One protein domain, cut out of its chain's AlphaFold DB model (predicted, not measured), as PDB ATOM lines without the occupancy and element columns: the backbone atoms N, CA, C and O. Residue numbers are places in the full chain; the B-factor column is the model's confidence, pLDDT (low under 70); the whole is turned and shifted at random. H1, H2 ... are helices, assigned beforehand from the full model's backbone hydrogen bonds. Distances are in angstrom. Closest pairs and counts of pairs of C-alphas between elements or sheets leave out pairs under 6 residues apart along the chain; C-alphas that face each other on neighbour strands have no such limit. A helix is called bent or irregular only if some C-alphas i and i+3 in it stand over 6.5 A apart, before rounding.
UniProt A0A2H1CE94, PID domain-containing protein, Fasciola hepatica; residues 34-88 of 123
ATOM      1  N   MET A  34     145.044 155.516 162.861       89.38
ATOM      2  CA  MET A  34     145.657 155.392 161.547       89.38
ATOM      3  C   MET A  34     144.898 154.359 160.718       89.38
ATOM      4  O   MET A  34     144.966 153.173 161.053       89.38
ATOM      5  N   PRO A  35     144.188 154.753 159.643       88.69
ATOM      6  CA  PRO A  35     143.592 153.785 158.733       88.69
ATOM      7  C   PRO A  35     144.645 152.845 158.130       88.69
ATOM      8  O   PRO A  35     145.659 153.280 157.584       88.69
ATOM      9  N   VAL A  36     144.377 151.541 158.190       90.44
ATOM     10  CA  VAL A  36     145.192 150.496 157.559       90.44
ATOM     11  C   VAL A  36     144.434 149.971 156.340       90.44
ATOM     12  O   VAL A  36     143.289 149.540 156.446       90.44
ATOM     13  N   ARG A  37     145.062 150.022 155.163       89.44
ATOM     14  CA  ARG A  37     144.457 149.663 153.867       89.44
ATOM     15  C   ARG A  37     144.494 148.167 153.567       89.44
ATOM     16  O   ARG A  37     143.789 147.697 152.680       89.44
ATOM     17  N   VAL A  38     145.345 147.426 154.271       88.81
ATOM     18  CA  VAL A  38     145.498 145.980 154.110       88.81
ATOM     19  C   VAL A  38     144.775 145.242 155.229       88.81
ATOM     20  O   VAL A  38     144.803 145.650 156.388       88.81
ATOM     21  N   SER A  39     144.159 144.109 154.897       87.62
ATOM     22  CA  SER A  39     143.626 143.218 155.923       87.62
ATOM     23  C   SER A  39     144.768 142.671 156.779       87.62
ATOM     24  O   SER A  39     145.639 141.955 156.281       87.62
ATOM     25  N   ILE A  40     144.733 142.946 158.084       88.25
ATOM     26  CA  ILE A  40     145.702 142.418 159.059       88.25
ATOM     27  C   ILE A  40     145.760 140.883 159.015       88.25
ATOM     28  O   ILE A  40     146.822 140.294 159.203       88.25
ATOM     29  N   LYS A  41     144.643 140.215 158.701       88.38
ATOM     30  CA  LYS A  41     144.582 138.750 158.575       88.38
ATOM     31  C   LYS A  41     145.362 138.222 157.366       88.38
ATOM     32  O   LYS A  41     145.841 137.094 157.424       88.38
ATOM     33  N   ALA A  42     145.506 139.022 156.308       87.75
ATOM     34  CA  ALA A  42     146.151 138.630 155.054       87.75
ATOM     35  C   ALA A  42     147.685 138.774 155.066       87.75
ATOM     36  O   ALA A  42     148.346 138.299 154.148       87.75
ATOM     37  N   VAL A  43     148.249 139.420 156.088       88.75
ATOM     38  CA  VAL A  43     149.696 139.626 156.239       88.75
ATOM     39  C   VAL A  43     150.279 138.735 157.337       88.75
ATOM     40  O   VAL A  43     149.575 138.328 158.271       88.75
ATOM     41  N   ASP A  44     151.574 138.440 157.234       90.38
ATOM     42  CA  ASP A  44     152.338 137.680 158.224       90.38
ATOM     43  C   ASP A  44     152.580 138.484 159.520       90.38
ATOM     44  O   ASP A  44     152.410 139.703 159.570       90.38
ATOM     45  N   LEU A  45     152.979 137.794 160.591       89.62
ATOM     46  CA  LEU A  45     153.154 138.397 161.918       89.62
ATOM     47  C   LEU A  45     154.214 139.514 161.954       89.62
ATOM     48  O   LEU A  45     154.038 140.505 162.671       89.62
ATOM     49  N   GLU A  46     155.298 139.378 161.190       88.69
ATOM     50  CA  GLU A  46     156.350 140.391 161.125       88.69
ATOM     51  C   GLU A  46     155.811 141.663 160.465       88.69
ATOM     52  O   GLU A  46     155.967 142.765 160.999       88.69
ATOM     53  N   THR A  47     155.082 141.510 159.362       89.06
ATOM     54  CA  THR A  47     154.416 142.615 158.674       89.06
ATOM     55  C   THR A  47     153.371 143.292 159.564       89.06
ATOM     56  O   THR A  47     153.349 144.520 159.622       89.06
ATOM     57  N   ARG A  48     152.569 142.545 160.341       89.31
ATOM     58  CA  ARG A  48     151.618 143.130 161.322       89.31
ATOM     59  C   ARG A  48     152.326 144.009 162.346       89.31
ATOM     60  O   ARG A  48     151.878 145.117 162.628       89.31
ATOM     61  N   THR A  49     153.451 143.524 162.868       90.00
ATOM     62  CA  THR A  49     154.260 144.253 163.853       90.00
ATOM     63  C   THR A  49     154.834 145.534 163.247       90.00
ATOM     64  O   THR A  49     154.791 146.593 163.873       90.00
ATOM     65  N   ARG A  50     155.320 145.469 162.000       88.94
ATOM     66  CA  ARG A  50     155.827 146.640 161.267       88.94
ATOM     67  C   ARG A  50     154.728 147.663 160.974       88.94
ATOM     68  O   ARG A  50     154.975 148.851 161.157       88.94
ATOM     69  N   ILE A  51     153.535 147.216 160.569       89.50
ATOM     70  CA  ILE A  51     152.367 148.086 160.356       89.50
ATOM     71  C   ILE A  51     152.015 148.804 161.659       89.50
ATOM     72  O   ILE A  51     151.963 150.026 161.668       89.50
ATOM     73  N   ALA A  52     151.856 148.075 162.769       89.94
ATOM     74  CA  ALA A  52     151.515 148.672 164.060       89.94
ATOM     75  C   ALA A  52     152.553 149.712 164.514       89.94
ATOM     76  O   ALA A  52     152.195 150.816 164.923       89.94
ATOM     77  N   HIS A  53     153.843 149.387 164.395       88.94
ATOM     78  CA  HIS A  53     154.919 150.300 164.775       88.94
ATOM     79  C   HIS A  53     154.927 151.569 163.909       88.94
ATOM     80  O   HIS A  53     155.042 152.673 164.443       88.94
ATOM     81  N   ALA A  54     154.754 151.427 162.593       87.50
ATOM     82  CA  ALA A  54     154.680 152.561 161.677       87.50
ATOM     83  C   ALA A  54     153.431 153.425 161.924       87.50
ATOM     84  O   ALA A  54     153.551 154.646 161.954       87.50
ATOM     85  N   SER A  55     152.269 152.816 162.187       88.44
ATOM     86  CA  SER A  55     151.035 153.537 162.533       88.44
ATOM     87  C   SER A  55     151.205 154.402 163.778       88.44
ATOM     88  O   SER A  55     150.829 155.571 163.770       88.44
ATOM     89  N   ILE A  56     151.797 153.851 164.842       88.50
ATOM     90  CA  ILE A  56     152.052 154.595 166.085       88.50
ATOM     91  C   ILE A  56     153.017 155.753 165.823       88.50
ATOM     92  O   ILE A  56     152.791 156.861 166.314       88.50
ATOM     93  N   HIS A  57     154.077 155.506 165.048       86.69
ATOM     94  CA  HIS A  57     155.063 156.532 164.726       86.69
ATOM     95  C   HIS A  57     154.444 157.688 163.943       86.69
ATOM     96  O   HIS A  57     154.584 158.834 164.361       86.69
ATOM     97  N   GLN A  58     153.698 157.380 162.880       85.06
ATOM     98  CA  GLN A  58     153.036 158.376 162.043       85.06
ATOM     99  C   GLN A  58     152.050 159.219 162.854       85.06
ATOM    100  O   GLN A  58     152.122 160.440 162.818       85.06
ATOM    101  N   VAL A  59     151.177 158.584 163.644       88.19
ATOM    102  CA  VAL A  59     150.186 159.288 164.478       88.19
ATOM    103  C   VAL A  59     150.868 160.182 165.520       88.19
ATOM    104  O   VAL A  59     150.408 161.291 165.779       88.19
ATOM    105  N   CYS A  60     151.997 159.754 166.096       86.25
ATOM    106  CA  CYS A  60     152.768 160.586 167.022       86.25
ATOM    107  C   CYS A  60     153.449 161.776 166.328       86.25
ATOM    108  O   CYS A  60     153.414 162.888 166.860       86.25
ATOM    109  N   GLU A  61     154.049 161.567 165.155       85.50
ATOM    110  CA  GLU A  61     154.641 162.647 164.355       85.50
ATOM    111  C   GLU A  61     153.583 163.671 163.933       85.50
ATOM    112  O   GLU A  61     153.805 164.878 164.041       85.50
ATOM    113  N   ASP A  62     152.406 163.187 163.555       84.81
ATOM    114  CA  ASP A  62     151.262 163.968 163.104       84.81
ATOM    115  C   ASP A  62     150.676 164.903 164.169       84.81
ATOM    116  O   ASP A  62     150.085 165.924 163.802       84.81
ATOM    117  N   VAL A  63     150.843 164.574 165.456       85.06
ATOM    118  CA  VAL A  63     150.492 165.433 166.607       85.06
ATOM    119  C   VAL A  63     151.693 166.222 167.151       85.06
ATOM    120  O   VAL A  63     151.612 166.843 168.211       85.06
ATOM    121  N   GLY A  64     152.836 166.194 166.457       80.06
ATOM    122  CA  GLY A  64     154.051 166.923 166.835       80.06
ATOM    123  C   GLY A  64     154.846 166.291 167.982       80.06
ATOM    124  O   GLY A  64     155.737 166.933 168.550       80.06
ATOM    125  N   ARG A  65     154.568 165.032 168.338       76.62
ATOM    126  CA  ARG A  65     155.258 164.315 169.413       76.62
ATOM    127  C   ARG A  65     156.435 163.531 168.840       76.62
ATOM    128  O   ARG A  65     156.278 162.483 168.225       76.62
ATOM    129  N   LYS A  66     157.647 164.038 169.076       67.25
ATOM    130  CA  LYS A  66     158.883 163.395 168.611       67.25
ATOM    131  C   LYS A  66     159.124 162.085 169.359       67.25
ATOM    132  O   LYS A  66     159.490 162.097 170.533       67.25
ATOM    133  N   LEU A  67     158.958 160.968 168.664       67.69
ATOM    134  CA  LEU A  67     159.497 159.682 169.090       67.69
ATOM    135  C   LEU A  67     160.977 159.586 168.682       67.69
ATOM    136  O   LEU A  67     161.399 160.253 167.730       67.69
ATOM    137  N   PRO A  68     161.805 158.804 169.400       61.91
ATOM    138  CA  PRO A  68     163.163 158.528 168.956       61.91
ATOM    139  C   PRO A  68     163.109 157.933 167.547       61.91
ATOM    140  O   PRO A  68     162.475 156.905 167.325       61.91
ATOM    141  N   ARG A  69     163.747 158.637 166.605       55.16
ATOM    142  CA  ARG A  69     163.714 158.381 165.162       55.16
ATOM    143  C   ARG A  69     164.104 156.934 164.871       55.16
ATOM    144  O   ARG A  69     165.290 156.612 164.811       55.16
ATOM    145  N   THR A  70     163.110 156.078 164.674       56.59
ATOM    146  CA  THR A  70     163.324 154.748 164.116       56.59
ATOM    147  C   THR A  70     163.379 154.862 162.595       56.59
ATOM    148  O   THR A  70     162.834 155.786 161.994       56.59
ATOM    149  N   THR A  71     164.167 153.990 161.984       54.41
ATOM    150  CA  THR A  71     164.568 153.994 160.575       54.41
ATOM    151  C   THR A  71     163.396 154.288 159.627       54.41
ATOM    152  O   THR A  71     162.304 153.767 159.815       54.41
ATOM    153  N   ARG A  72     163.655 155.135 158.615       51.69
ATOM    154  CA  ARG A  72     162.699 155.672 157.621       51.69
ATOM    155  C   ARG A  72     161.619 154.656 157.196       51.69
ATOM    156  O   ARG A  72     161.971 153.492 156.987       51.69
ATOM    157  N   PRO A  73     160.364 155.089 156.972       54.94
ATOM    158  CA  PRO A  73     159.302 154.199 156.525       54.94
ATOM    159  C   PRO A  73     159.712 153.492 155.230       54.94
ATOM    160  O   PRO A  73     160.179 154.095 154.261       54.94
ATOM    161  N   ASN A  74     159.608 152.166 155.247       62.25
ATOM    162  CA  ASN A  74     159.758 151.345 154.057       62.25
ATOM    163  C   ASN A  74     158.609 151.704 153.099       62.25
ATOM    164  O   ASN A  74     157.464 151.739 153.541       62.25
ATOM    165  N   LYS A  75     158.879 151.932 151.806       68.00
ATOM    166  CA  LYS A  75     157.853 152.283 150.798       68.00
ATOM    167  C   LYS A  75     156.660 151.319 150.793       68.00
ATOM    168  O   LYS A  75     155.541 151.708 150.490       68.00
ATOM    169  N   THR A  76     156.882 150.059 151.161       70.69
ATOM    170  CA  THR A  76     155.815 149.059 151.301       70.69
ATOM    171  C   THR A  76     154.836 149.387 152.439       70.69
ATOM    172  O   THR A  76     153.650 149.112 152.315       70.69
ATOM    173  N   LEU A  77     155.302 149.999 153.533       76.00
ATOM    174  CA  LEU A  77     154.455 150.399 154.663       76.00
ATOM    175  C   LEU A  77     153.591 151.615 154.326       76.00
ATOM    176  O   LEU A  77     152.439 151.658 154.745       76.00
ATOM    177  N   GLU A  78     154.091 152.542 153.505       76.00
ATOM    178  CA  GLU A  78     153.295 153.669 152.989       76.00
ATOM    179  C   GLU A  78     152.090 153.187 152.165       76.00
ATOM    180  O   GLU A  78     151.041 153.821 152.173       76.00
ATOM    181  N   MET A  79     152.195 152.029 151.498       81.50
ATOM    182  CA  MET A  79     151.067 151.419 150.779       81.50
ATOM    183  C   MET A  79     150.039 150.765 151.714       81.50
ATOM    184  O   MET A  79     148.872 150.623 151.346       81.50
ATOM    185  N   TYR A  80     150.462 150.330 152.904       86.38
ATOM    186  CA  TYR A  80     149.590 149.678 153.883       86.38
ATOM    187  C   TYR A  80     148.875 150.668 154.796       86.38
ATOM    188  O   TYR A  80     147.817 150.330 155.325       86.38
ATOM    189  N   LEU A  81     149.414 151.871 154.963       86.25
ATOM    190  CA  LEU A  81     148.814 152.929 155.764       86.25
ATOM    191  C   LEU A  81     147.996 153.895 154.890       86.25
ATOM    192  O   LEU A  81     148.196 154.036 153.681       86.25
ATOM    193  N   GLY A  82     147.003 154.538 155.492       83.44
ATOM    194  CA  GLY A  82     146.352 155.712 154.919       83.44
ATOM    195  C   GLY A  82     147.320 156.886 154.755       83.44
ATOM    196  O   GLY A  82     148.408 156.894 155.318       83.44
ATOM    197  N   ALA A  83     146.913 157.874 153.956       79.44
ATOM    198  CA  ALA A  83     147.754 159.042 153.693       79.44
ATOM    199  C   ALA A  83     147.826 159.994 154.898       79.44
ATOM    200  O   ALA A  83     148.844 160.643 155.101       79.44
ATOM    201  N   GLU A  84     146.753 160.058 155.689       81.38
ATOM    202  CA  GLU A  84     146.631 160.941 156.846       81.38
ATOM    203  C   GLU A  84     146.047 160.162 158.025       81.38
ATOM    204  O   GLU A  84     145.188 159.291 157.837       81.38
ATOM    205  N   SER A  85     146.524 160.468 159.234       84.56
ATOM    206  CA  SER A  85     145.901 159.982 160.463       84.56
ATOM    207  C   SER A  85     144.640 160.779 160.795       84.56
ATOM    208  O   SER A  85     144.552 161.975 160.505       84.56
ATOM    209  N   ASP A  86     143.670 160.120 161.430       85.69
ATOM    210  CA  ASP A  86     142.552 160.818 162.053       85.69
ATOM    211  C   ASP A  86     143.014 161.381 163.402       85.69
ATOM    212  O   ASP A  86     143.421 160.641 164.309       85.69
ATOM    213  N   LYS A  87     142.974 162.711 163.495       83.12
ATOM    214  CA  LYS A  87     143.416 163.506 164.646       83.12
ATOM    215  C   LYS A  87     142.239 164.114 165.402       83.12
ATOM    216  O   LYS A  87     142.452 164.958 166.276       83.12
ATOM    217  N   ASN A  88     141.008 163.733 165.071       81.69
ATOM    218  CA  ASN A  88     139.854 164.147 165.851       81.69
ATOM    219  C   ASN A  88     140.047 163.664 167.297       81.69
ATOM    220  O   ASN A  88     140.454 162.527 167.534       81.69
TER     221      ASN A  88
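This is residues 34 to 88 of the 123 residues of the protein "PID domain-containing protein" of Fasciola hepatica (UniProt A0A2H1CE94). One long helix, H1, makes the backbone of a small two-helix domain, and a short helix, H2, lies crosswise over its middle. A long loop, residues 63 to 74, leaves the far end of H1 and folds back to H2, while residues 34 to 42 run beside H1 in the opposite sense to it. The printed part has 55 residues with two named helices, H1 then H2, and no named strand; the class is all helix, though under half of the residues, 24 of 55, are in named elements. The whole is compact, with a radius of gyration of the C-alphas of 11.1 A and spans of 32 by 25 by 16 A.

H1, residues 45 to 62, touches H2, residues 75 to 80, with its residues 50 to 54 alone. Their closest C-alphas are those of Ile 51 and Leu 77, 6.5 A apart. Their lines are about perpendicular, at 90 degrees, and their centres are 10.6 A apart. In H1 every O i to N i+4 pair is within hydrogen-bond range; in H2 1 of 2 is, beside 3 of 3 O i to N i+3 pairs.

H1 has 18 residues and runs 25.7 A from C-alpha 45 at (153.154, 138.397, 161.918) to C-alpha 62 at (151.262, 163.968, 163.104). H2 has 6 residues and ends at C-alpha 80, at (149.590, 149.678, 153.883). Neither helix is bent.

The two C-alphas farthest apart are those of Ala 42 and Gly 64, 31.6 A. The C-alphas of Met 34 and Asn 88, the first and last printed residues, are 11.4 A apart. The printed part has no cut. The link from H1 to H2, 12 residues, is long. The mean pLDDT of the printed part is 81.1, and residues 66 to 75, of which 75 belongs to H2, are under 70.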